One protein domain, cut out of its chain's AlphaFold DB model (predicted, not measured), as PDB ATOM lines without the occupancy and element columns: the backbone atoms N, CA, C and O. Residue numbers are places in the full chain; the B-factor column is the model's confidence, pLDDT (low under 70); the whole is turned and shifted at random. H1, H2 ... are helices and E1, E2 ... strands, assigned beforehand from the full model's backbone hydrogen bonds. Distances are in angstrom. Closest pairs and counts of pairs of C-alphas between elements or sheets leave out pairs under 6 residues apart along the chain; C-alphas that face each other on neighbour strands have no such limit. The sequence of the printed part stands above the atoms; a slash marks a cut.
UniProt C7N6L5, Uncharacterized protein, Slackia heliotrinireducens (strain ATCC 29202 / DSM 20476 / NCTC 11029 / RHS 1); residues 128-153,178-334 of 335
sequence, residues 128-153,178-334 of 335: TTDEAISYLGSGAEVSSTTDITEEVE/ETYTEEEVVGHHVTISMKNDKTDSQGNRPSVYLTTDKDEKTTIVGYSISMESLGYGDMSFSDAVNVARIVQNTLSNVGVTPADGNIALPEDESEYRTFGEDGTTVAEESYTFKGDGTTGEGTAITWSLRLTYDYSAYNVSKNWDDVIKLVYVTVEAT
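What this domain is: This is residues 128 to 153 and 178 to 334 of the 335 residues of an uncharacterized protein of Slackia heliotrinireducens (strain ATCC 29202 / DSM 20476 / NCTC 11029 / RHS 1) (UniProt C7N6L5). What shape is this? One branched, twisted sheet of nine strands, each neighbour pair antiparallel, curls round H4, and E1 and E2 run on past E3 as a long two-stranded ribbon. H1 packs on the part made by E1 to E4, while H5 only grazes the sheet. What makes it up? The printed part has 183 residues, with five named helices and nine named strands in the order H1 E1 E2 E3 E4 H2 H3 H4 E5 E6 E7 E8 H5 E9; its class is mixed. How compact is it? It is only just compact, close to loose, with a radius of gyration of the C-alphas of 18.7 A and spans of 58 by 42 by 35 A.

Where its parts are: What comes first? H1, residues 129 to 136, begins at C-alpha 129 (167.573, 108.417, 212.429). E1, residues 140 to 153, is 38.3 A long and bends by 57 degrees at residue 143; E2, residues 178 to 194, is 48.8 A long and begins at C-alpha 178 (162.676, 142.692, 227.892). What follows? E3 is residues 207 to 212, E4 218 to 226, H2 227 to 230, H3 237 to 242, H4 246 to 253, E5 256 to 258 and E6 273 to 275. What comes last? E7, residues 282 to 295, is 36.7 A long and bends by 68 degrees at residue 292. E8 is residues 300 to 310, 32.7 A, H5 312 to 317, and E9 324 to 333, 29.7 A, ending at C-alpha 333 (151.834, 111.285, 211.095).

How they stand to each other: How do the strands pair? Within hydrogen-bond range are N 146 and O 189 of E1 and E2, 2.9 A, N 223 and O 329 of E4 and E9, 2.8 A, and N 306 and O 328 of E8 and E9, 2.8 A. E2 E3 E4 and E6 E7 E8 are meanders, each strand the antiparallel neighbour of the one before, with N 190 and O 210, 2.8 A, N 209 and O 222, 2.8 A, N 274 and O 284, 2.9 A, and N 289 and O 305, 2.8 A. E5 and E6 lie on one side of E7 and E8 on the other, with N 257 and O 294 at 2.8 A. Where are the helices? The closest C-alphas are Ile 133 and Ala 140 for H1 and E1, 5.8 A, Met 227 and Lys 325 for H2 and E9, 5.5 A, Leu 251 and Thr 257 for H4 and E5, 6.7 A, and Ala 283 and Ser 312 for E7 and H5, 5.8 A. H3, on the sheet at a height of 10.1 A, is close to but not clearly touching H4. Every O i to N i+4 pair is within hydrogen-bond range in H1, H3 and H4, 1 of 2 in H5, and H2 is too short for one.

The domain as a whole: How large is it? The two C-alphas farthest apart, those of Glu 178 and Lys 318, are 63.0 A apart. Where is it broken or loosely linked? Residues 154 to 177 are not printed, and C-alphas 153 and 178 are 10.3 A apart across the cut; the links E2 to E3 and E5 to E6 are long. Where is confidence low? Residues 261 to 262 are under 70, and the mean pLDDT of the printed part is 91.7.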
ATOM      1  N   THR A 128     163.820 107.125 215.370       95.94
ATOM      2  CA  THR A 128     164.984 108.017 215.241       95.94
ATOM      3  C   THR A 128     165.751 107.723 213.952       95.94
ATOM      4  O   THR A 128     165.554 106.688 213.313       95.94
ATOM      5  N   THR A 129     166.681 108.605 213.585       95.06
ATOM      6  CA  THR A 129     167.573 108.417 212.429       95.06
ATOM      7  C   THR A 129     168.318 107.073 212.459       95.06
ATOM      8  O   THR A 129     168.344 106.370 211.451       95.06
ATOM      9  N   ASP A 130     168.875 106.669 213.607       94.94
ATOM     10  CA  ASP A 130     169.613 105.400 213.739       94.94
ATOM     11  C   ASP A 130     168.686 104.174 213.661       94.94
ATOM     12  O   ASP A 130     169.020 103.174 213.018       94.94
ATOM     13  N   GLU A 131     167.493 104.257 214.265       95.12
ATOM     14  CA  GLU A 131     166.454 103.225 214.151       95.12
ATOM     15  C   GLU A 131     166.008 103.063 212.683       95.12
ATOM     16  O   GLU A 131     165.913 101.940 212.180       95.12
ATOM     17  N   ALA A 132     165.824 104.175 211.963       94.00
ATOM     18  CA  ALA A 132     165.457 104.200 210.550       94.00
ATOM     19  C   ALA A 132     166.555 103.628 209.635       94.00
ATOM     20  O   ALA A 132     166.256 102.829 208.748       94.00
ATOM     21  N   ILE A 133     167.830 103.961 209.864       92.94
ATOM     22  CA  ILE A 133     168.962 103.363 209.128       92.94
ATOM     23  C   ILE A 133     169.021 101.850 209.376       92.94
ATOM     24  O   ILE A 133     169.179 101.079 208.429       92.94
ATOM     25  N   SER A 134     168.837 101.402 210.625       92.50
ATOM     26  CA  SER A 134     168.807  99.969 210.947       92.50
ATOM     27  C   SER A 134     167.621  99.239 210.310       92.50
ATOM     28  O   SER A 134     167.741  98.046 210.029       92.50
ATOM     29  N   TYR A 135     166.493  99.921 210.088       91.31
ATOM     30  CA  TYR A 135     165.330  99.367 209.394       91.31
ATOM     31  C   TYR A 135     165.549  99.284 207.874       91.31
ATOM     32  O   TYR A 135     165.245  98.262 207.261       91.31
ATOM     33  N   LEU A 136     166.119 100.333 207.271       90.50
ATOM     34  CA  LEU A 136     166.462 100.383 205.843       90.50
ATOM     35  C   LEU A 136     167.578  99.394 205.465       90.50
ATOM     36  O   LEU A 136     167.628  98.918 204.331       90.50
ATOM     37  N   GLY A 137     168.444  99.045 206.418       86.62
ATOM     38  CA  GLY A 137     169.378  97.931 206.309       86.62
ATOM     39  C   GLY A 137     170.659  98.241 205.529       86.62
ATOM     40  O   GLY A 137     171.126  99.378 205.435       86.62
ATOM     41  N   SER A 138     171.297  97.190 205.006       73.62
ATOM     42  CA  SER A 138     172.619  97.294 204.386       73.62
ATOM     43  C   SER A 138     172.582  98.129 203.103       73.62
ATOM     44  O   SER A 138     172.092  97.695 202.063       73.62
ATOM     45  N   GLY A 139     173.183  99.318 203.168       81.00
ATOM     46  CA  GLY A 139     173.293 100.259 202.052       81.00
ATOM     47  C   GLY A 139     172.730 101.646 202.354       81.00
ATOM     48  O   GLY A 139     173.061 102.573 201.620       81.00
ATOM     49  N   ALA A 140     171.936 101.799 203.417       90.44
ATOM     50  CA  ALA A 140     171.491 103.096 203.914       90.44
ATOM     51  C   ALA A 140     172.639 103.842 204.619       90.44
ATOM     52  O   ALA A 140     173.309 103.286 205.489       90.44
ATOM     53  N   GLU A 141     172.870 105.105 204.256       91.38
ATOM     54  CA  GLU A 141     173.854 105.981 204.906       91.38
ATOM     55  C   GLU A 141     173.379 107.440 204.870       91.38
ATOM     56  O   GLU A 141     172.890 107.900 203.834       91.38
ATOM     57  N   VAL A 142     173.544 108.179 205.974       93.88
ATOM     58  CA  VAL A 142     173.245 109.622 206.023       93.88
ATOM     59  C   VAL A 142     174.200 110.370 205.096       93.88
ATOM     60  O   VAL A 142     175.410 110.387 205.317       93.88
ATOM     61  N   SER A 143     173.655 111.012 204.067       91.69
ATOM     62  CA  SER A 143     174.405 111.863 203.141       91.69
ATOM     63  C   SER A 143     174.281 113.352 203.464       91.69
ATOM     64  O   SER A 143     175.133 114.136 203.042       91.69
ATOM     65  N   SER A 144     173.264 113.755 204.233       94.88
ATOM     66  CA  SER A 144     173.119 115.117 204.750       94.88
ATOM     67  C   SER A 144     172.196 115.168 205.970       94.88
ATOM     68  O   SER A 144     171.227 114.416 206.033       94.88
ATOM     69  N   THR A 145     172.472 116.102 206.878       95.19
ATOM     70  CA  THR A 145     171.562 116.555 207.940       95.19
ATOM     71  C   THR A 145     171.530 118.082 207.896       95.19
ATOM     72  O   THR A 145     172.544 118.713 207.582       95.19
ATOM     73  N   THR A 146     170.381 118.694 208.161       96.81
ATOM     74  CA  THR A 146     170.220 120.149 208.266       96.81
ATOM     75  C   THR A 146     169.180 120.476 209.327       96.81
ATOM     76  O   THR A 146     168.077 119.935 209.300       96.81
ATOM     77  N   ASP A 147     169.549 121.355 210.248       96.19
ATOM     78  CA  ASP A 147     168.725 121.777 211.377       96.19
ATOM     79  C   ASP A 147     167.509 122.584 210.887       96.19
ATOM     80  O   ASP A 147     167.606 123.382 209.951       96.19
ATOM     81  N   ILE A 148     166.364 122.388 211.538       93.31
ATOM     82  CA  ILE A 148     165.148 123.184 211.351       93.31
ATOM     83  C   ILE A 148     165.081 124.141 212.538       93.31
ATOM     84  O   ILE A 148     165.048 123.680 213.678       93.31
ATOM     85  N   THR A 149     165.076 125.452 212.299       93.25
ATOM     86  CA  THR A 149     165.017 126.468 213.361       93.25
ATOM     87  C   THR A 149     163.739 127.296 213.305       93.25
ATOM     88  O   THR A 149     163.231 127.614 212.230       93.25
ATOM     89  N   GLU A 150     163.239 127.680 214.480       90.88
ATOM     90  CA  GLU A 150     162.144 128.641 214.643       90.88
ATOM     91  C   GLU A 150     162.603 129.850 215.466       90.88
ATOM     92  O   GLU A 150     163.394 129.724 216.404       90.88
ATOM     93  N   GLU A 151     162.085 131.032 215.126       92.25
ATOM     94  CA  GLU A 151     162.257 132.255 215.912       92.25
ATOM     95  C   GLU A 151     161.298 132.245 217.113       92.25
ATOM     96  O   GLU A 151     160.091 132.443 216.965       92.25
ATOM     97  N   VAL A 152     161.829 132.031 218.320       89.25
ATOM     98  CA  VAL A 152     161.043 131.991 219.562       89.25
ATOM     99  C   VAL A 152     161.164 133.321 220.307       89.25
ATOM    100  O   VAL A 152     162.261 133.722 220.701       89.25
ATOM    101  N   GLU A 153     160.038 133.996 220.558       89.31
ATOM    102  CA  GLU A 153     159.994 135.140 221.478       89.31
ATOM    103  C   GLU A 153     160.153 134.665 222.932       89.31
ATOM    104  O   GLU A 153     159.341 133.898 223.454       89.31
ATOM    105  N   GLU A 178     162.284 142.601 229.300       91.62
ATOM    106  CA  GLU A 178     162.676 142.692 227.892       91.62
ATOM    107  C   GLU A 178     162.230 141.433 227.138       91.62
ATOM    108  O   GLU A 178     162.547 140.317 227.558       91.62
ATOM    109  N   THR A 179     161.560 141.601 225.997       89.81
ATOM    110  CA  THR A 179     161.346 140.518 225.022       89.81
ATOM    111  C   THR A 179     162.500 140.497 224.020       89.81
ATOM    112  O   THR A 179     162.929 141.550 223.545       89.81
ATOM    113  N   TYR A 180     162.993 139.309 223.684       88.00
ATOM    114  CA  TYR A 180     163.997 139.078 222.649       88.00
ATOM    115  C   TYR A 180     163.645 137.827 221.837       88.00
ATOM    116  O   TYR A 180     163.023 136.901 222.354       88.00
ATOM    117  N   THR A 181     164.055 137.795 220.572       89.69
ATOM    118  CA  THR A 181     163.915 136.616 219.707       89.69
ATOM    119  C   THR A 181     165.177 135.761 219.795       89.69
ATOM    120  O   THR A 181     166.288 136.296 219.799       89.69
ATOM    121  N   GLU A 182     165.018 134.442 219.854       92.00
ATOM    122  CA  GLU A 182     166.107 133.462 219.823       92.00
ATOM    123  C   GLU A 182     165.772 132.356 218.816       92.00
ATOM    124  O   GLU A 182     164.661 131.829 218.837       92.00
ATOM    125  N   GLU A 183     166.719 132.005 217.944       93.50
ATOM    126  CA  GLU A 183     166.593 130.829 217.075       93.50
ATOM    127  C   GLU A 183     166.722 129.558 217.928       93.50
ATOM    128  O   GLU A 183     167.737 129.347 218.595       93.50
ATOM    129  N   GLU A 184     165.702 128.703 217.906       92.00
ATOM    130  CA  GLU A 184     165.705 127.406 218.585       92.00
ATOM    131  C   GLU A 184     165.591 126.283 217.550       92.00
ATOM    132  O   GLU A 184     164.750 126.353 216.655       92.00
ATOM    133  N   VAL A 185     166.429 125.246 217.655       93.25
ATOM    134  CA  VAL A 185     166.316 124.058 216.794       93.25
ATOM    135  C   VAL A 185     165.065 123.280 217.201       93.25
ATOM    136  O   VAL A 185     164.900 122.916 218.367       93.25
ATOM    137  N   VAL A 186     164.174 123.045 216.240       94.31
ATOM    138  CA  VAL A 186     162.888 122.359 216.435       94.31
ATOM    139  C   VAL A 186     162.826 120.967 215.814       94.31
ATOM    140  O   VAL A 186     161.845 120.255 216.008       94.31
ATOM    141  N   GLY A 187     163.867 120.580 215.083       94.50
ATOM    142  CA  GLY A 187     163.907 119.338 214.332       94.50
ATOM    143  C   GLY A 187     165.074 119.292 213.355       94.50
ATOM    144  O   GLY A 187     165.889 120.216 213.305       94.50
ATOM    145  N   HIS A 188     165.139 118.238 212.544       96.38
ATOM    146  CA  HIS A 188     166.158 118.097 211.503       96.38
ATOM    147  C   HIS A 188     165.570 117.519 210.214       96.38
ATOM    148  O   HIS A 188     164.754 116.599 210.244       96.38
ATOM    149  N   HIS A 189     166.051 117.991 209.066       97.00
ATOM    150  CA  HIS A 189     165.921 117.283 207.796       97.00
ATOM    151  C   HIS A 189     167.143 116.384 207.585       97.00
ATOM    152  O   HIS A 189     168.273 116.870 207.511       97.00
ATOM    153  N   VAL A 190     166.925 115.078 207.448       97.12
ATOM    154  CA  VAL A 190     167.968 114.071 207.199       97.12
ATOM    155  C   VAL A 190     167.760 113.456 205.820       97.12
ATOM    156  O   VAL A 190     166.653 113.052 205.476       97.12
ATOM    157  N   THR A 191     168.821 113.351 205.021       96.31
ATOM    158  CA  THR A 191     168.821 112.611 203.750       96.31
ATOM    159  C   THR A 191     169.647 111.340 203.898       96.31
ATOM    160  O   THR A 191     170.830 111.396 204.240       96.31
ATOM    161  N   ILE A 192     169.031 110.196 203.609       94.19
ATOM    162  CA  ILE A 192     169.637 108.865 203.632       94.19
ATOM    163  C   ILE A 192     169.736 108.360 202.189       94.19
ATOM    164  O   ILE A 192     168.733 108.178 201.497       94.19
ATOM    165  N   SER A 193     170.958 108.116 201.724       89.56
ATOM    166  CA  SER A 193     171.221 107.575 200.391       89.56
ATOM    167  C   SER A 193     171.244 106.048 200.412       89.56
ATOM    168  O   SER A 193     171.980 105.458 201.201       89.56
ATOM    169  N   MET A 194     170.520 105.409 199.488       87.56
ATOM    170  CA  MET A 194     170.530 103.953 199.319       87.56
ATOM    171  C   MET A 194     171.670 103.555 198.363       87.56
ATOM    172  O   MET A 194     171.529 103.529 197.138       87.56
ATOM    173  N   LYS A 195     172.865 103.294 198.908       80.06
ATOM    174  CA  LYS A 195     174.083 103.031 198.115       80.06
ATOM    175  C   LYS A 195     174.067 101.694 197.370       80.06
ATOM    176  O   LYS A 195     174.682 101.591 196.308       80.06
ATOM    177  N   ASN A 196     173.359 100.701 197.906       77.12
ATOM    178  CA  ASN A 196     173.233  99.376 197.292       77.12
ATOM    179  C   ASN A 196     172.161  99.311 196.194       77.12
ATOM    180  O   ASN A 196     172.200  98.393 195.377       77.12
ATOM    181  N   ASP A 197     171.249 100.286 196.128       77.38
ATOM    182  CA  ASP A 197     170.248 100.338 195.064       77.38
ATOM    183  C   ASP A 197     170.884 100.667 193.708       77.38
ATOM    184  O   ASP A 197     171.887 101.389 193.605       77.38
ATOM    185  N   LYS A 198     170.271 100.134 192.647       72.69
ATOM    186  CA  LYS A 198     170.668 100.402 191.265       72.69
ATOM    187  C   LYS A 198     170.416 101.879 190.938       72.69
ATOM    188  O   LYS A 198     169.301 102.375 191.089       72.69
ATOM    189  N   THR A 199     171.449 102.555 190.445       75.88
ATOM    190  CA  THR A 199     171.313 103.853 189.779       75.88
ATOM    191  C   THR A 199     170.524 103.695 188.474       75.88
ATOM    192  O   THR A 199     170.733 102.714 187.754       75.88
ATOM    193  N   ASP A 200     169.658 104.652 188.149       75.00
ATOM    194  CA  ASP A 200     168.999 104.705 186.837       75.00
ATOM    195  C   ASP A 200     169.943 105.192 185.718       75.00
ATOM    196  O   ASP A 200     171.107 105.532 185.960       75.00
ATOM    197  N   SER A 201     169.450 105.213 184.477       73.44
ATOM    198  CA  SER A 201     170.191 105.690 183.302       73.44
ATOM    199  C   SER A 201     170.693 107.139 183.413       73.44
ATOM    200  O   SER A 201     171.696 107.476 182.785       73.44
ATOM    201  N   GLN A 202     170.044 107.971 184.235       76.56
ATOM    202  CA  GLN A 202     170.328 109.398 184.418       76.56
ATOM    203  C   GLN A 202     171.181 109.714 185.657       76.56
ATOM    204  O   GLN A 202     171.495 110.875 185.920       76.56
ATOM    205  N   GLY A 203     171.615 108.700 186.408       74.56
ATOM    206  CA  GLY A 203     172.462 108.889 187.586       74.56
ATOM    207  C   GLY A 203     171.698 109.057 188.904       74.56
ATOM    208  O   GLY A 203     172.339 109.196 189.950       74.56
ATOM    209  N   ASN A 204     170.362 109.009 188.894       79.44
ATOM    210  CA  ASN A 204     169.557 109.122 190.106       79.44
ATOM    211  C   ASN A 204     169.657 107.840 190.939       79.44
ATOM    212  O   ASN A 204     169.664 106.722 190.415       79.44
ATOM    213  N   ARG A 205     169.689 108.002 192.263       82.75
ATOM    214  CA  ARG A 205     169.679 106.905 193.236       82.75
ATOM    215  C   ARG A 205     168.485 107.050 194.173       82.75
ATOM    216  O   ARG A 205     168.240 108.173 194.625       82.75
ATOM    217  N   PRO A 206     167.791 105.951 194.519       89.19
ATOM    218  CA  PRO A 206     166.756 106.006 195.535       89.19
ATOM    219  C   PRO A 206     167.287 106.599 196.842       89.19
ATOM    220  O   PRO A 206     168.412 106.317 197.268       89.19
ATOM    221  N   SER A 207     166.496 107.483 197.437       92.06
ATOM    222  CA  SER A 207     166.885 108.252 198.621       92.06
ATOM    223  C   SER A 207     165.685 108.412 199.543       92.06
ATOM    224  O   SER A 207     164.591 108.736 199.077       92.06
ATOM    225  N   VAL A 208     165.897 108.178 200.835       95.75
ATOM    226  CA  VAL A 208     164.911 108.406 201.899       95.75
ATOM    227  C   VAL A 208     165.213 109.750 202.556       95.75
ATOM    228  O   VAL A 208     166.373 110.126 202.718       95.75
ATOM    229  N   TYR A 209     164.168 110.470 202.934       96.31
ATOM    230  CA  TYR A 209     164.235 111.768 203.591       96.31
ATOM    231  C   TYR A 209     163.440 111.670 204.888       96.31
ATOM    232  O   TYR A 209     162.304 111.206 204.865       96.31
ATOM    233  N   LEU A 210     164.019 112.087 206.006       97.25
ATOM    234  CA  LEU A 210     163.337 112.144 207.296       97.25
ATOM    235  C   LEU A 210     163.221 113.610 207.713       97.25
ATOM    236  O   LEU A 210     164.190 114.360 207.596       97.25
ATOM    237  N   THR A 211     162.063 114.002 208.225       97.31
ATOM    238  CA  THR A 211     161.913 115.194 209.065       97.31
ATOM    239  C   THR A 211     161.712 114.703 210.487       97.31
ATOM    240  O   THR A 211     160.784 113.930 210.732       97.31
ATOM    241  N   THR A 212     162.579 115.117 211.406       96.19
ATOM    242  CA  THR A 212     162.465 114.809 212.836       96.19
ATOM    243  C   THR A 212     162.024 116.020 213.647       96.19
ATOM    244  O   THR A 212     162.188 117.153 213.198       96.19
ATOM    245  N   ASP A 213     161.470 115.770 214.830       95.06
ATOM    246  CA  ASP A 213     161.133 116.765 215.854       95.06
ATOM    247  C   ASP A 213     162.293 117.022 216.853       95.06
ATOM    248  O   ASP A 213     163.431 116.577 216.656       95.06
ATOM    249  N   LYS A 214     161.999 117.752 217.941       93.50
ATOM    250  CA  LYS A 214     162.929 118.061 219.047       93.50
ATOM    251  C   LYS A 214     163.406 116.836 219.835       93.50
ATOM    252  O   LYS A 214     164.469 116.913 220.443       93.50
ATOM    253  N   ASP A 215     162.657 115.734 219.815       93.88
ATOM    254  CA  ASP A 215     163.006 114.466 220.471       93.88
ATOM    255  C   ASP A 215     163.711 113.494 219.489       93.88
ATOM    256  O   ASP A 215     163.850 112.299 219.760       93.88
ATOM    257  N   GLU A 216     164.173 114.016 218.342       93.75
ATOM    258  CA  GLU A 216     164.791 113.297 217.217       93.75
ATOM    259  C   GLU A 216     163.889 112.222 216.581       93.75
ATOM    260  O   GLU A 216     164.372 111.319 215.890       93.75
ATOM    261  N   LYS A 217     162.567 112.316 216.771       95.25
ATOM    262  CA  LYS A 217     161.589 111.343 216.275       95.25
ATOM    263  C   LYS A 217     161.012 111.772 214.931       95.25
ATOM    264  O   LYS A 217     160.704 112.936 214.702       95.25
ATOM    265  N   THR A 218     160.915 110.824 213.998       95.50
ATOM    266  CA  THR A 218     160.534 111.108 212.606       95.50
ATOM    267  C   THR A 218     159.033 111.360 212.474       95.50
ATOM    268  O   THR A 218     158.233 110.441 212.649       95.50
ATOM    269  N   THR A 219     158.661 112.585 212.105       94.06
ATOM    270  CA  THR A 219     157.274 113.027 211.887       94.06
ATOM    271  C   THR A 219     156.843 112.897 210.424       94.06
ATOM    272  O   THR A 219     155.698 112.530 210.150       94.06
ATOM    273  N   ILE A 220     157.766 113.129 209.480       95.56
ATOM    274  CA  ILE A 220     157.535 113.006 208.031       95.56
ATOM    275  C   ILE A 220     158.620 112.132 207.400       95.56
ATOM    276  O   ILE A 220     159.814 112.348 207.611       95.56
ATOM    277  N   VAL A 221     158.201 111.180 206.568       96.81
ATOM    278  CA  VAL A 221     159.060 110.269 205.807       96.81
ATOM    279  C   VAL A 221     158.831 110.490 204.311       96.81
ATOM    280  O   VAL A 221     157.733 110.275 203.806       96.81
ATOM    281  N   GLY A 222     159.867 110.894 203.581       96.62
ATOM    282  CA  GLY A 222     159.881 111.015 202.123       96.62
ATOM    283  C   GLY A 222     160.720 109.928 201.446       96.62
ATOM    284  O   GLY A 222     161.706 109.455 202.006       96.62
ATOM    285  N   TYR A 223     160.384 109.566 200.209       95.44
ATOM    286  CA  TYR A 223     161.192 108.684 199.358       95.44
ATOM    287  C   TYR A 223     161.161 109.151 197.904       95.44
ATOM    288  O   TYR A 223     160.092 109.407 197.351       95.44
ATOM    289  N   SER A 224     162.341 109.239 197.289       93.94
ATOM    290  CA  SER A 224     162.523 109.521 195.862       93.94
ATOM    291  C   SER A 224     162.991 108.265 195.134       93.94
ATOM    292  O   SER A 224     163.909 107.591 195.602       93.94
ATOM    293  N   ILE A 225     162.389 107.968 193.983       91.69
ATOM    294  CA  ILE A 225     162.737 106.843 193.104       91.69
ATOM    295  C   ILE A 225     162.381 107.176 191.647       91.69
ATOM    296  O   ILE A 225     161.434 107.916 191.386       91.69
ATOM    297  N   SER A 226     163.122 106.640 190.674       92.81
ATOM    298  CA  SER A 226     162.826 106.856 189.253       92.81
ATOM    299  C   SER A 226     161.819 105.859 188.681       92.81
ATOM    300  O   SER A 226     161.672 104.729 189.156       92.81
ATOM    301  N   MET A 227     161.150 106.265 187.600       92.38
ATOM    302  CA  MET A 227     160.227 105.402 186.857       92.38
ATOM    303  C   MET A 227     160.919 104.152 186.304       92.38
ATOM    304  O   MET A 227     160.307 103.087 186.290       92.38
ATOM    305  N   GLU A 228     162.191 104.245 185.898       89.44
ATOM    306  CA  GLU A 228     162.978 103.084 185.456       89.44
ATOM    307  C   GLU A 228     163.130 102.053 186.586       89.44
ATOM    308  O   GLU A 228     162.803 100.880 186.402       89.44
ATOM    309  N   SER A 229     163.534 102.493 187.782       88.50
ATOM    310  CA  SER A 229     163.711 101.618 188.949       88.50
ATOM    311  C   SER A 229     162.391 101.046 189.487       88.50
ATOM    312  O   SER A 229     162.388  99.966 190.077       88.50
ATOM    313  N   LEU A 230     161.255 101.705 189.230       88.69
ATOM    314  CA  LEU A 230     159.915 101.150 189.465       88.69
ATOM    315  C   LEU A 230     159.430 100.185 188.361       88.69
ATOM    316  O   LEU A 230     158.444  99.482 188.573       88.69
ATOM    317  N   GLY A 231     160.105 100.127 187.207       89.00
ATOM    318  CA  GLY A 231     159.730  99.302 186.049       89.00
ATOM    319  C   GLY A 231     158.786  99.973 185.036       89.00
ATOM    320  O   GLY A 231     158.338  99.316 184.101       89.00
ATOM    321  N   TYR A 232     158.499 101.269 185.186       90.56
ATOM    322  CA  TYR A 232     157.607 102.060 184.319       90.56
ATOM    323  C   TYR A 232     158.362 103.035 183.388       90.56
ATOM    324  O   TYR A 232     157.763 103.981 182.878       90.56
ATOM    325  N   GLY A 233     159.670 102.841 183.175       87.62
ATOM    326  CA  GLY A 233     160.557 103.794 182.485       87.62
ATOM    327  C   GLY A 233     160.056 104.277 181.116       87.62
ATOM    328  O   GLY A 233     160.057 105.478 180.852       87.62
ATOM    329  N   ASP A 234     159.539 103.373 180.281       89.38
ATOM    330  CA  ASP A 234     159.043 103.691 178.930       89.38
ATOM    331  C   ASP A 234     157.640 104.332 178.905       89.38
ATOM    332  O   ASP A 234     157.173 104.778 177.858       89.38
ATOM    333  N   MET A 235     156.938 104.384 180.040       92.75
ATOM    334  CA  MET A 235     155.521 104.750 180.084       92.75
ATOM    335  C   MET A 235     155.292 106.262 179.925       92.75
ATOM    336  O   MET A 235     156.138 107.077 180.320       92.75
ATOM    337  N   SER A 236     154.133 106.645 179.377       94.25
ATOM    338  CA  SER A 236     153.655 108.036 179.379       94.25
ATOM    339  C   SER A 236     153.171 108.450 180.777       94.25
ATOM    340  O   SER A 236     152.845 107.596 181.605       94.25
ATOM    341  N   PHE A 237     153.109 109.755 181.047       96.50
ATOM    342  CA  PHE A 237     152.652 110.287 182.333       96.50
ATOM    343  C   PHE A 237     151.203 109.874 182.655       96.50
ATOM    344  O   PHE A 237     150.900 109.423 183.761       96.50
ATOM    345  N   SER A 238     150.306 109.957 181.669       95.44
ATOM    346  CA  SER A 238     148.887 109.629 181.835       95.44
ATOM    347  C   SER A 238     148.616 108.120 181.877       95.44
ATOM    348  O   SER A 238     147.750 107.694 182.645       95.44
ATOM    349  N   ASP A 239     149.372 107.292 181.146       95.44
ATOM    350  CA  ASP A 239     149.273 105.826 181.245       95.44
ATOM    351  C   ASP A 239     149.794 105.313 182.595       95.44
ATOM    352  O   ASP A 239     149.195 104.408 183.181       95.44
ATOM    353  N   ALA A 240     150.860 105.922 183.133       95.44
ATOM    354  CA  ALA A 240     151.412 105.562 184.440       95.44
ATOM    355  C   ALA A 240     150.360 105.683 185.554       95.44
ATOM    356  O   ALA A 240     150.213 104.779 186.381       95.44
ATOM    357  N   VAL A 241     149.574 106.764 185.543       95.19
ATOM    358  CA  VAL A 241     148.489 106.975 186.512       95.19
ATOM    359  C   VAL A 241     147.266 106.115 186.185       95.19
ATOM    360  O   VAL A 241     146.784 105.383 187.048       95.19
ATOM    361  N   ASN A 242     146.752 106.182 184.955       93.19
ATOM    362  CA  ASN A 242     145.421 105.652 184.642       93.19
ATOM    363  C   ASN A 242     145.413 104.147 184.325       93.19
ATOM    364  O   ASN A 242     144.478 103.449 184.726       93.19
ATOM    365  N   VAL A 243     146.445 103.647 183.636       91.94
ATOM    366  CA  VAL A 243     146.547 102.251 183.177       91.94
ATOM    367  C   VAL A 243     147.364 101.416 184.160       91.94
ATOM    368  O   VAL A 243     146.871 100.412 184.670       91.94
ATOM    369  N   ALA A 244     148.591 101.841 184.473       91.88
ATOM    370  CA  ALA A 244     149.473 101.105 185.380       91.88
ATOM    371  C   ALA A 244     149.138 101.298 186.866       91.88
ATOM    372  O   ALA A 244     149.567 100.489 187.688       91.88
ATOM    373  N   ARG A 245     148.351 102.328 187.213       93.38
ATOM    374  CA  ARG A 245     147.926 102.645 188.589       93.38
ATOM    375  C   ARG A 245     149.107 102.870 189.536       93.38
ATOM    376  O   ARG A 245     149.119 102.395 190.673       93.38
ATOM    377  N   ILE A 246     150.120 103.595 189.052       93.56
ATOM    378  CA  ILE A 246     151.391 103.776 189.761       93.56
ATOM    379  C   ILE A 246     151.214 104.358 191.162       93.56
ATOM    380  O   ILE A 246     151.898 103.929 192.081       93.56
ATOM    381  N   VAL A 247     150.271 105.284 191.351       94.25
ATOM    382  CA  VAL A 247     150.034 105.927 192.648       94.25
ATOM    383  C   VAL A 247     149.593 104.884 193.679       94.25
ATOM    384  O   VAL A 247     150.196 104.773 194.741       94.25
ATOM    385  N   GLN A 248     148.604 104.053 193.333       92.62
ATOM    386  CA  GLN A 248     148.110 102.977 194.195       92.62
ATOM    387  C   GLN A 248     149.183 101.905 194.441       92.62
ATOM    388  O   GLN A 248     149.354 101.459 195.575       92.62
ATOM    389  N   ASN A 249     149.931 101.516 193.402       92.00
ATOM    390  CA  ASN A 249     150.996 100.519 193.526       92.00
ATOM    391  C   ASN A 249     152.139 101.023 194.423       92.00
ATOM    392  O   ASN A 249     152.618 100.277 195.273       92.00
ATOM    393  N   THR A 250     152.560 102.282 194.273       93.56
ATOM    394  CA  THR A 250     153.614 102.884 195.099       93.56
ATOM    395  C   THR A 250     153.168 103.015 196.549       93.56
ATOM    396  O   THR A 250     153.904 102.559 197.417       93.56
ATOM    397  N   LEU A 251     151.965 103.543 196.817       93.56
ATOM    398  CA  LEU A 251     151.409 103.630 198.177       93.56
ATOM    399  C   LEU A 251     151.364 102.250 198.854       93.56
ATOM    400  O   LEU A 251     151.904 102.083 199.948       93.56
ATOM    401  N   SER A 252     150.854 101.231 198.153       91.56
ATOM    402  CA  SER A 252     150.834  99.852 198.656       91.56
ATOM    403  C   SER A 252     152.231  99.282 198.932       91.56
ATOM    404  O   SER A 252     152.367  98.464 199.839       91.56
ATOM    405  N   ASN A 253     153.256  99.676 198.169       90.44
ATOM    406  CA  ASN A 253     154.636  99.236 198.389       90.44
ATOM    407  C   ASN A 253     155.302  99.968 199.567       90.44
ATOM    408  O   ASN A 253     156.091  99.356 200.281       90.44
ATOM    409  N   VAL A 254     154.959 101.239 199.820       92.81
ATOM    410  CA  VAL A 254     155.460 102.000 200.983       92.81
ATOM    411  C   VAL A 254     154.676 101.744 202.282       92.81
ATOM    412  O   VAL A 254     154.911 102.427 203.278       92.81
ATOM    413  N   GLY A 255     153.779 100.752 202.303       92.81
ATOM    414  CA  GLY A 255     153.013 100.355 203.495       92.81
ATOM    415  C   GLY A 255     151.756 101.190 203.767       92.81
ATOM    416  O   GLY A 255     151.187 101.081 204.853       92.81
ATOM    417  N   VAL A 256     151.320 102.002 202.798       93.50
ATOM    418  CA  VAL A 256     150.167 102.906 202.906       93.50
ATOM    419  C   VAL A 256     148.942 102.310 202.219       93.50
ATOM    420  O   VAL A 256     148.950 102.026 201.021       93.50
ATOM    421  N   THR A 257     147.854 102.193 202.975       93.06
ATOM    422  CA  THR A 257     146.509 101.946 202.454       93.06
ATOM    423  C   THR A 257     145.779 103.293 202.377       93.06
ATOM    424  O   THR A 257     145.396 103.816 203.421       93.06
ATOM    425  N   PRO A 258     145.613 103.914 201.193       91.69
ATOM    426  CA  PRO A 258     144.861 105.163 201.085       91.69
ATOM    427  C   PRO A 258     143.384 104.942 201.435       91.69
ATOM    428  O   PRO A 258     142.835 103.868 201.184       91.69
ATOM    429  N   ALA A 259     142.733 105.971 201.979       89.31
ATOM    430  CA  ALA A 259     141.285 105.980 202.161       89.31
ATOM    431  C   ALA A 259     140.544 105.944 200.805       89.31
ATOM    432  O   ALA A 259     141.113 106.288 199.764       89.31
ATOM    433  N   ASP A 260     139.263 105.554 200.814       77.06
ATOM    434  CA  ASP A 260     138.417 105.511 199.613       77.06
ATOM    435  C   ASP A 260     138.294 106.906 198.968       77.06
ATOM    436  O   ASP A 260     137.515 107.756 199.402       77.06
ATOM    437  N   GLY A 261     139.061 107.137 197.900       67.69
ATOM    438  CA  GLY A 261     139.157 108.422 197.213       67.69
ATOM    439  C   GLY A 261     139.556 108.277 195.743       67.69
ATOM    440  O   GLY A 261     140.216 107.315 195.341       67.69
ATOM    441  N   ASN A 262     139.145 109.240 194.913       67.25
ATOM    442  CA  ASN A 262     139.400 109.193 193.472       67.25
ATOM    443  C   ASN A 262     140.834 109.626 193.131       67.25
ATOM    444  O   ASN A 262     141.084 110.771 192.761       67.25
ATOM    445  N   ILE A 263     141.775 108.689 193.231       87.88
ATOM    446  CA  ILE A 263     143.143 108.859 192.736       87.88
ATOM    447  C   ILE A 263     143.126 108.751 191.199       87.88
ATOM    448  O   ILE A 263     143.248 107.657 190.632       87.88
ATOM    449  N   ALA A 264     142.953 109.905 190.552       89.75
ATOM    450  CA  ALA A 264     142.933 110.129 189.107       89.75
ATOM    451  C   ALA A 264     143.589 111.485 188.775       89.75
ATOM    452  O   ALA A 264     143.720 112.335 189.655       89.75
ATOM    453  N   LEU A 265     144.000 111.688 187.519       94.44
ATOM    454  CA  LEU A 265     144.411 113.013 187.034       94.44
ATOM    455  C   LEU A 265     143.189 113.940 186.863       94.44
ATOM    456  O   LEU A 265     142.090 113.437 186.610       94.44
ATOM    457  N   PRO A 266     143.363 115.271 186.969       94.19
ATOM    458  CA  PRO A 266     142.327 116.233 186.599       94.19
ATOM    459  C   PRO A 266     142.048 116.190 185.086       94.19
ATOM    460  O   PRO A 266     142.890 115.769 184.291       94.19
ATOM    461  N   GLU A 267     140.850 116.630 184.685       93.00
ATOM    462  CA  GLU A 267     140.444 116.675 183.268       93.00
ATOM    463  C   GLU A 267     141.149 117.795 182.481       93.00
ATOM    464  O   GLU A 267     141.299 117.685 181.263       93.00
ATOM    465  N   ASP A 268     141.589 118.861 183.156       94.88
ATOM    466  CA  ASP A 268     142.369 119.942 182.555       94.88
ATOM    467  C   ASP A 268     143.864 119.586 182.576       94.88
ATOM    468  O   ASP A 268     144.508 119.567 183.626       94.88
ATOM    469  N   GLU A 269     144.439 119.313 181.401       94.69
ATOM    470  CA  GLU A 269     145.866 118.993 181.290       94.69
ATOM    471  C   GLU A 269     146.775 120.144 181.754       94.69
ATOM    472  O   GLU A 269     147.922 119.889 182.110       94.69
ATOM    473  N   SER A 270     146.298 121.394 181.805       94.44
ATOM    474  CA  SER A 270     147.096 122.529 182.293       94.44
ATOM    475  C   SER A 270     147.303 122.538 183.814       94.44
ATOM    476  O   SER A 270     148.195 123.235 184.293       94.44
ATOM    477  N   GLU A 271     146.568 121.712 184.574       96.31
ATOM    478  CA  GLU A 271     146.855 121.463 185.996       96.31
ATOM    479  C   GLU A 271     148.114 120.605 186.215       96.31
ATOM    480  O   GLU A 271     148.664 120.617 187.317       96.31
ATOM    481  N   TYR A 272     148.570 119.857 185.199       96.81
ATOM    482  CA  TYR A 272     149.750 118.989 185.315       96.81
ATOM    483  C   TYR A 272     150.785 119.117 184.194       96.81
ATOM    484  O   TYR A 272     151.865 118.555 184.338       96.81
ATOM    485  N   ARG A 273     150.519 119.823 183.091       97.69
ATOM    486  CA  ARG A 273     151.448 119.963 181.958       97.69
ATOM    487  C   ARG A 273     151.845 121.417 181.729       97.69
ATOM    488  O   ARG A 273     151.002 122.276 181.477       97.69
ATOM    489  N   THR A 274     153.150 121.671 181.720       97.19
ATOM    490  CA  THR A 274     153.737 122.973 181.384       97.19
ATOM    491  C   THR A 274     154.381 122.958 179.995       97.19
ATOM    492  O   THR A 274     154.756 121.911 179.462       97.19
ATOM    493  N   PHE A 275     154.523 124.141 179.395       95.00
ATOM    494  CA  PHE A 275     155.100 124.333 178.063       95.00
ATOM    495  C   PHE A 275     156.278 125.312 178.117       95.00
ATOM    496  O   PHE A 275     156.331 126.184 178.985       95.00
ATOM    497  N   GLY A 276     157.219 125.168 177.182       92.00
ATOM    498  CA  GLY A 276     158.359 126.073 177.030       92.00
ATOM    499  C   GLY A 276     157.981 127.445 176.455       92.00
ATOM    500  O   GLY A 276     156.817 127.737 176.186       92.00
ATOM    501  N   GLU A 277     158.989 128.290 176.202       89.81
ATOM    502  CA  GLU A 277     158.804 129.653 175.662       89.81
ATOM    503  C   GLU A 277     158.095 129.703 174.290       89.81
ATOM    504  O   GLU A 277     157.574 130.748 173.903       89.81
ATOM    505  N   ASP A 278     158.052 128.587 173.553       91.69
ATOM    506  CA  ASP A 278     157.329 128.454 172.281       91.69
ATOM    507  C   ASP A 278     155.826 128.140 172.440       91.69
ATOM    508  O   ASP A 278     155.110 128.057 171.439       91.69
ATOM    509  N   GLY A 279     155.348 127.936 173.675       90.94
ATOM    510  CA  GLY A 279     153.959 127.611 174.006       90.94
ATOM    511  C   GLY A 279     153.427 126.310 173.394       90.94
ATOM    512  O   GLY A 279     152.212 126.137 173.326       90.94
ATOM    513  N   THR A 280     154.298 125.424 172.892       91.19
ATOM    514  CA  THR A 280     153.897 124.219 172.137       91.19
ATOM    515  C   THR A 280     154.751 122.985 172.431       91.19
ATOM    516  O   THR A 280     154.237 121.868 172.387       91.19
ATOM    517  N   THR A 281     156.021 123.159 172.791       94.19
ATOM    518  CA  THR A 281     156.886 122.101 173.318       94.19
ATOM    519  C   THR A 281     156.587 121.890 174.802       94.19
ATOM    520  O   THR A 281     156.672 122.832 175.591       94.19
ATOM    521  N   VAL A 282     156.259 120.657 175.199       96.56
ATOM    522  CA  VAL A 282     156.060 120.282 176.611       96.56
ATOM    523  C   VAL A 282     157.381 120.414 177.369       96.56
ATOM    524  O   VAL A 282     158.397 119.892 176.911       96.56
ATOM    525  N   ALA A 283     157.372 121.114 178.502       96.69
ATOM    526  CA  ALA A 283     158.551 121.328 179.343       96.69
ATOM    527  C   ALA A 283     158.590 120.349 180.526       96.69
ATOM    528  O   ALA A 283     159.592 119.669 180.723       96.69
ATOM    529  N   GLU A 284     157.483 120.225 181.257       97.94
ATOM    530  CA  GLU A 284     157.330 119.314 182.393       97.94
ATOM    531  C   GLU A 284     155.900 118.750 182.412       97.94
ATOM    532  O   GLU A 284     154.944 119.475 182.119       97.94
ATOM    533  N   GLU A 285     155.741 117.483 182.795       98.50
ATOM    534  CA  GLU A 285     154.472 116.956 183.314       98.50
ATOM    535  C   GLU A 285     154.645 116.597 184.795       98.50
ATOM    536  O   GLU A 285     155.481 115.763 185.137       98.50
ATOM    537  N   SER A 286     153.898 117.243 185.690       98.12
ATOM    538  CA  SER A 286     154.107 117.181 187.136       98.12
ATOM    539  C   SER A 286     152.783 117.328 187.880       98.12
ATOM    540  O   SER A 286     152.083 118.325 187.723       98.12
ATOM    541  N   TYR A 287     152.420 116.344 188.706       98.25
ATOM    542  CA  TYR A 287     151.201 116.394 189.523       98.25
ATOM    543  C   TYR A 287     151.437 115.786 190.899       98.25
ATOM    544  O   TYR A 287     152.136 114.780 191.025       98.25
ATOM    545  N   THR A 288     150.841 116.386 191.933       97.62
ATOM    546  CA  THR A 288     150.940 115.916 193.323       97.62
ATOM    547  C   THR A 288     149.589 115.409 193.808       97.62
ATOM    548  O   THR A 288     148.739 116.189 194.235       97.62
ATOM    549  N   PHE A 289     149.417 114.090 193.786       96.88
ATOM    550  CA  PHE A 289     148.314 113.411 194.457       96.88
ATOM    551  C   PHE A 289     148.461 113.581 195.972       96.88
ATOM    552  O   PHE A 289     149.578 113.563 196.494       96.88
ATOM    553  N   LYS A 290     147.344 113.731 196.685       95.50
ATOM    554  CA  LYS A 290     147.293 113.829 198.148       95.50
ATOM    555  C   LYS A 290     146.070 113.100 198.683       95.50
ATOM    556  O   LYS A 290     145.068 112.997 197.975       95.50
ATOM    557  N   GLY A 291     146.134 112.676 199.937       94.38
ATOM    558  CA  GLY A 291     144.976 112.182 200.665       94.38
ATOM    559  C   GLY A 291     145.340 111.649 202.042       94.38
ATOM    560  O   GLY A 291     146.500 111.672 202.453       94.38
ATOM    561  N   ASP A 292     144.323 111.134 202.717       94.00
ATOM    562  CA  ASP A 292     144.455 110.448 203.996       94.00
ATOM    563  C   ASP A 292     144.592 108.936 203.765       94.00
ATOM    564  O   ASP A 292     144.217 108.397 202.712       94.00
ATOM    565  N   GLY A 293     145.130 108.221 204.744       92.56
ATOM    566  CA  GLY A 293     145.256 106.772 204.692       92.56
ATOM    567  C   GLY A 293     145.567 106.157 206.047       92.56
ATOM    568  O   GLY A 293     145.554 106.822 207.083       92.56
ATOM    569  N   THR A 294     145.864 104.864 206.022       92.50
ATOM    570  CA  THR A 294     146.336 104.112 207.179       92.50
ATOM    571  C   THR A 294     147.586 103.306 206.857       92.50
ATOM    572  O   THR A 294     147.819 102.884 205.721       92.50
ATOM    573  N   THR A 295     148.403 103.072 207.879       88.31
ATOM    574  CA  THR A 295     149.505 102.108 207.829       88.31
ATOM    575  C   THR A 295     148.967 100.673 207.808       88.31
ATOM    576  O   THR A 295     147.803 100.424 208.133       88.31
ATOM    577  N   GLY A 296     149.825  99.693 207.509       77.19
ATOM    578  CA  GLY A 296     149.483  98.267 207.639       77.19
ATOM    579  C   GLY A 296     149.064  97.821 209.053       77.19
ATOM    580  O   GLY A 296     148.480  96.748 209.194       77.19
ATOM    581  N   GLU A 297     149.322  98.634 210.085       79.81
ATOM    582  CA  GLU A 297     148.899  98.397 211.476       79.81
ATOM    583  C   GLU A 297     147.628  99.180 211.864       79.81
ATOM    584  O   GLU A 297     147.077  98.972 212.944       79.81
ATOM    585  N   GLY A 298     147.118 100.043 210.975       83.00
ATOM    586  CA  GLY A 298     145.899 100.831 211.177       83.00
ATOM    587  C   GLY A 298     146.110 102.245 211.734       83.00
ATOM    588  O   GLY A 298     145.123 102.946 211.950       83.00
ATOM    589  N   THR A 299     147.354 102.686 211.940       88.19
ATOM    590  CA  THR A 299     147.675 104.072 212.333       88.19
ATOM    591  C   THR A 299     147.252 105.035 211.226       88.19
ATOM    592  O   THR A 299     147.541 104.773 210.058       88.19
ATOM    593  N   ALA A 300     146.577 106.133 211.571       91.88
ATOM    594  CA  ALA A 300     146.196 107.171 210.615       91.88
ATOM    595  C   ALA A 300     147.418 107.993 210.163       91.88
ATOM    596  O   ALA A 300     148.337 108.231 210.947       91.88
ATOM    597  N   ILE A 301     147.428 108.380 208.887       93.19
ATOM    598  CA  ILE A 301     148.508 109.130 208.235       93.19
ATOM    599  C   ILE A 301     147.959 110.018 207.114       93.19
ATOM    600  O   ILE A 301     147.021 109.639 206.405       93.19
ATOM    601  N   THR A 302     148.608 111.154 206.883       95.38
ATOM    602  CA  THR A 302     148.520 111.907 205.626       95.38
ATOM    603  C   THR A 302     149.569 111.383 204.646       95.38
ATOM    604  O   THR A 302     150.659 110.944 205.026       95.38
ATOM    605  N   TRP A 303     149.259 111.413 203.349       96.12
ATOM    606  CA  TRP A 303     150.219 111.072 202.299       96.12
ATOM    607  C   TRP A 303     150.168 112.052 201.127       96.12
ATOM    608  O   TRP A 303     149.136 112.644 200.797       96.12
ATOM    609  N   SER A 304     151.306 112.193 200.447       96.94
ATOM    610  CA  SER A 304     151.366 112.806 199.120       96.94
ATOM    611  C   SER A 304     152.238 111.982 198.185       96.94
ATOM    612  O   SER A 304     153.159 111.296 198.620       96.94
ATOM    613  N   LEU A 305     151.948 112.032 196.890       97.62
ATOM    614  CA  LEU A 305     152.787 111.437 195.861       97.62
ATOM    615  C   LEU A 305     152.853 112.390 194.674       97.62
ATOM    616  O   LEU A 305     151.849 112.633 194.006       97.62
ATOM    617  N   ARG A 306     154.046 112.917 194.400       98.00
ATOM    618  CA  ARG A 306     154.344 113.691 193.200       98.00
ATOM    619  C   ARG A 306     154.957 112.787 192.137       98.00
ATOM    620  O   ARG A 306     155.993 112.169 192.369       98.00
ATOM    621  N   LEU A 307     154.318 112.737 190.974       98.06
ATOM    622  CA  LEU A 307     154.887 112.198 189.739       98.06
ATOM    623  C   LEU A 307     155.414 113.384 188.927       98.06
ATOM    624  O   LEU A 307     154.674 114.352 188.757       98.06
ATOM    625  N   THR A 308     156.654 113.318 188.437       97.69
ATOM    626  CA  THR A 308     157.276 114.385 187.633       97.69
ATOM    627  C   THR A 308     158.068 113.799 186.465       97.69
ATOM    628  O   THR A 308     158.897 112.910 186.654       97.69
ATOM    629  N   TYR A 309     157.809 114.299 185.259       97.25
ATOM    630  CA  TYR A 309     158.525 114.037 184.012       97.25
ATOM    631  C   TYR A 309     159.092 115.378 183.519       97.25
ATOM    632  O   TYR A 309     158.353 116.188 182.960       97.25
ATOM    633  N   ASP A 310     160.387 115.624 183.725       95.88
ATOM    634  CA  ASP A 310     161.078 116.803 183.191       95.88
ATOM    635  C   ASP A 310     161.645 116.495 181.797       95.88
ATOM    636  O   ASP A 310     162.495 115.617 181.621       95.88
ATOM    637  N   TYR A 311     161.162 117.232 180.795       96.12
ATOM    638  CA  TYR A 311     161.571 117.112 179.399       96.12
ATOM    639  C   TYR A 311     162.675 118.113 179.019       96.12
ATOM    640  O   TYR A 311     163.063 118.172 177.854       96.12
ATOM    641  N   SER A 312     163.204 118.915 179.949       92.38
ATOM    642  CA  SER A 312     164.152 120.004 179.658       92.38
ATOM    643  C   SER A 312     165.417 119.540 178.931       92.38
ATOM    644  O   SER A 312     165.814 120.159 177.941       92.38
ATOM    645  N   ALA A 313     166.032 118.432 179.362       92.12
ATOM    646  CA  ALA A 313     167.216 117.879 178.698       92.12
ATOM    647  C   ALA A 313     166.863 117.226 177.348       92.12
ATOM    648  O   ALA A 313     167.460 117.590 176.329       92.12
ATOM    649  N   TYR A 314     165.814 116.388 177.302       93.38
ATOM    650  CA  TYR A 314     165.224 115.877 176.053       93.38
ATOM    651  C   TYR A 314     164.947 116.994 175.041       93.38
ATOM    652  O   TYR A 314     165.182 116.832 173.847       93.38
ATOM    653  N   ASN A 315     164.484 118.162 175.482       93.81
ATOM    654  CA  ASN A 315     164.149 119.256 174.584       93.81
ATOM    655  C   ASN A 315     165.368 119.873 173.891       93.81
ATOM    656  O   ASN A 315     165.209 120.396 172.784       93.81
ATOM    657  N   VAL A 316     166.560 119.734 174.474       94.62
ATOM    658  CA  VAL A 316     167.842 120.137 173.881       94.62
ATOM    659  C   VAL A 316     168.461 119.009 173.046       94.62
ATOM    660  O   VAL A 316     168.912 119.266 171.930       94.62
ATOM    661  N   SER A 317     168.488 117.770 173.551       94.25
ATOM    662  CA  SER A 317     169.187 116.639 172.913       94.25
ATOM    663  C   SER A 317     168.359 115.883 171.867       94.25
ATOM    664  O   SER A 317     168.914 115.295 170.940       94.25
ATOM    665  N   LYS A 318     167.032 115.898 172.030       93.75
ATOM    666  CA  LYS A 318     166.040 115.009 171.400       93.75
ATOM    667  C   LYS A 318     166.279 113.510 171.657       93.75
ATOM    668  O   LYS A 318     165.797 112.682 170.884       93.75
ATOM    669  N   ASN A 319     166.976 113.157 172.743       91.50
ATOM    670  CA  ASN A 319     167.141 111.775 173.201       91.50
ATOM    671  C   ASN A 319     166.159 111.431 174.332       91.50
ATOM    672  O   ASN A 319     166.143 112.111 175.354       91.50
ATOM    673  N   TRP A 320     165.348 110.382 174.161       88.62
ATOM    674  CA  TRP A 320     164.285 110.021 175.112       88.62
ATOM    675  C   TRP A 320     164.793 109.530 176.469       88.62
ATOM    676  O   TRP A 320     164.079 109.700 177.457       88.62
ATOM    677  N   ASP A 321     166.013 108.987 176.539       88.56
ATOM    678  CA  ASP A 321     166.613 108.589 177.819       88.56
ATOM    679  C   ASP A 321     166.805 109.801 178.746       88.56
ATOM    680  O   ASP A 321     166.776 109.646 179.963       88.56
ATOM    681  N   ASP A 322     166.976 111.001 178.174       90.44
ATOM    682  CA  ASP A 322     167.254 112.263 178.873       90.44
ATOM    683  C   ASP A 322     165.991 112.896 179.503       90.44
ATOM    684  O   ASP A 322     166.048 114.020 180.004       90.44
ATOM    685  N   VAL A 323     164.831 112.226 179.465       92.56
ATOM    686  CA  VAL A 323     163.639 112.652 180.220       92.56
ATOM    687  C   VAL A 323     163.782 112.178 181.665       92.56
ATOM    688  O   VAL A 323     163.764 110.977 181.938       92.56
ATOM    689  N   ILE A 324     163.881 113.109 182.614       93.12
ATOM    690  CA  ILE A 324     164.004 112.769 184.037       93.12
ATOM    691  C   ILE A 324     162.611 112.432 184.574       93.12
ATOM    692  O   ILE A 324     161.765 113.308 184.746       93.12
ATOM    693  N   LYS A 325     162.366 111.141 184.829       95.06
ATOM    694  CA  LYS A 325     161.071 110.612 185.280       95.06
ATOM    695  C   LYS A 325     161.152 110.116 186.726       95.06
ATOM    696  O   LYS A 325     161.702 109.042 186.984       95.06
ATOM    697  N   LEU A 326     160.585 110.871 187.664       95.31
ATOM    698  CA  LEU A 326     160.686 110.641 189.108       95.31
ATOM    699  C   LEU A 326     159.316 110.486 189.783       95.31
ATOM    700  O   LEU A 326     158.333 111.131 189.418       95.31
ATOM    701  N   VAL A 327     159.297 109.664 190.831       96.44
ATOM    702  CA  VAL A 327     158.237 109.581 191.838       96.44
ATOM    703  C   VAL A 327     158.820 110.019 193.175       96.44
ATOM    704  O   VAL A 327     159.832 109.482 193.625       96.44
ATOM    705  N   TYR A 328     158.157 110.975 193.822       96.88
ATOM    706  CA  TYR A 328     158.441 111.392 195.189       96.88
ATOM    707  C   TYR A 328     157.200 111.171 196.051       96.88
ATOM    708  O   TYR A 328     156.163 111.780 195.795       96.88
ATOM    709  N   VAL A 329     157.286 110.299 197.051       97.25
ATOM    710  CA  VAL A 329     156.176 109.970 197.959       97.25
ATOM    711  C   VAL A 329     156.516 110.411 199.379       97.25
ATOM    712  O   VAL A 329     157.650 110.240 199.817       97.25
ATOM    713  N   THR A 330     155.543 110.985 200.087       97.31
ATOM    714  CA  THR A 330     155.648 111.368 201.500       97.31
ATOM    715  C   THR A 330     154.564 110.691 202.325       97.31
ATOM    716  O   THR A 330     153.420 110.581 201.880       97.31
ATOM    717  N   VAL A 331     154.920 110.313 203.547       96.06
ATOM    718  CA  VAL A 331     154.025 109.842 204.606       96.06
ATOM    719  C   VAL A 331     154.275 110.704 205.838       96.06
ATOM    720  O   VAL A 331     155.425 110.968 206.176       96.06
ATOM    721  N   GLU A 332     153.213 111.159 206.484       94.69
ATOM    722  CA  GLU A 332     153.243 112.073 207.626       94.69
ATOM    723  C   GLU A 332     152.280 111.558 208.703       94.69
ATOM    724  O   GLU A 332     151.213 111.018 208.393       94.69
ATOM    725  N   ALA A 333     152.681 111.666 209.970       87.25
ATOM    726  CA  ALA A 333     151.834 111.285 211.095       87.25
ATOM    727  C   ALA A 333     150.689 112.291 211.282       87.25
ATOM    728  O   ALA A 333     150.933 113.491 211.384       87.25
ATOM    729  N   THR A 334     149.454 111.805 211.408       83.75
ATOM    730  CA  THR A 334     148.357 112.606 211.974       83.75
ATOM    731  C   THR A 334     148.278 112.371 213.479       83.75
ATOM    732  O   THR A 334     148.137 111.217 213.895       83.75
TER     733      THR A 334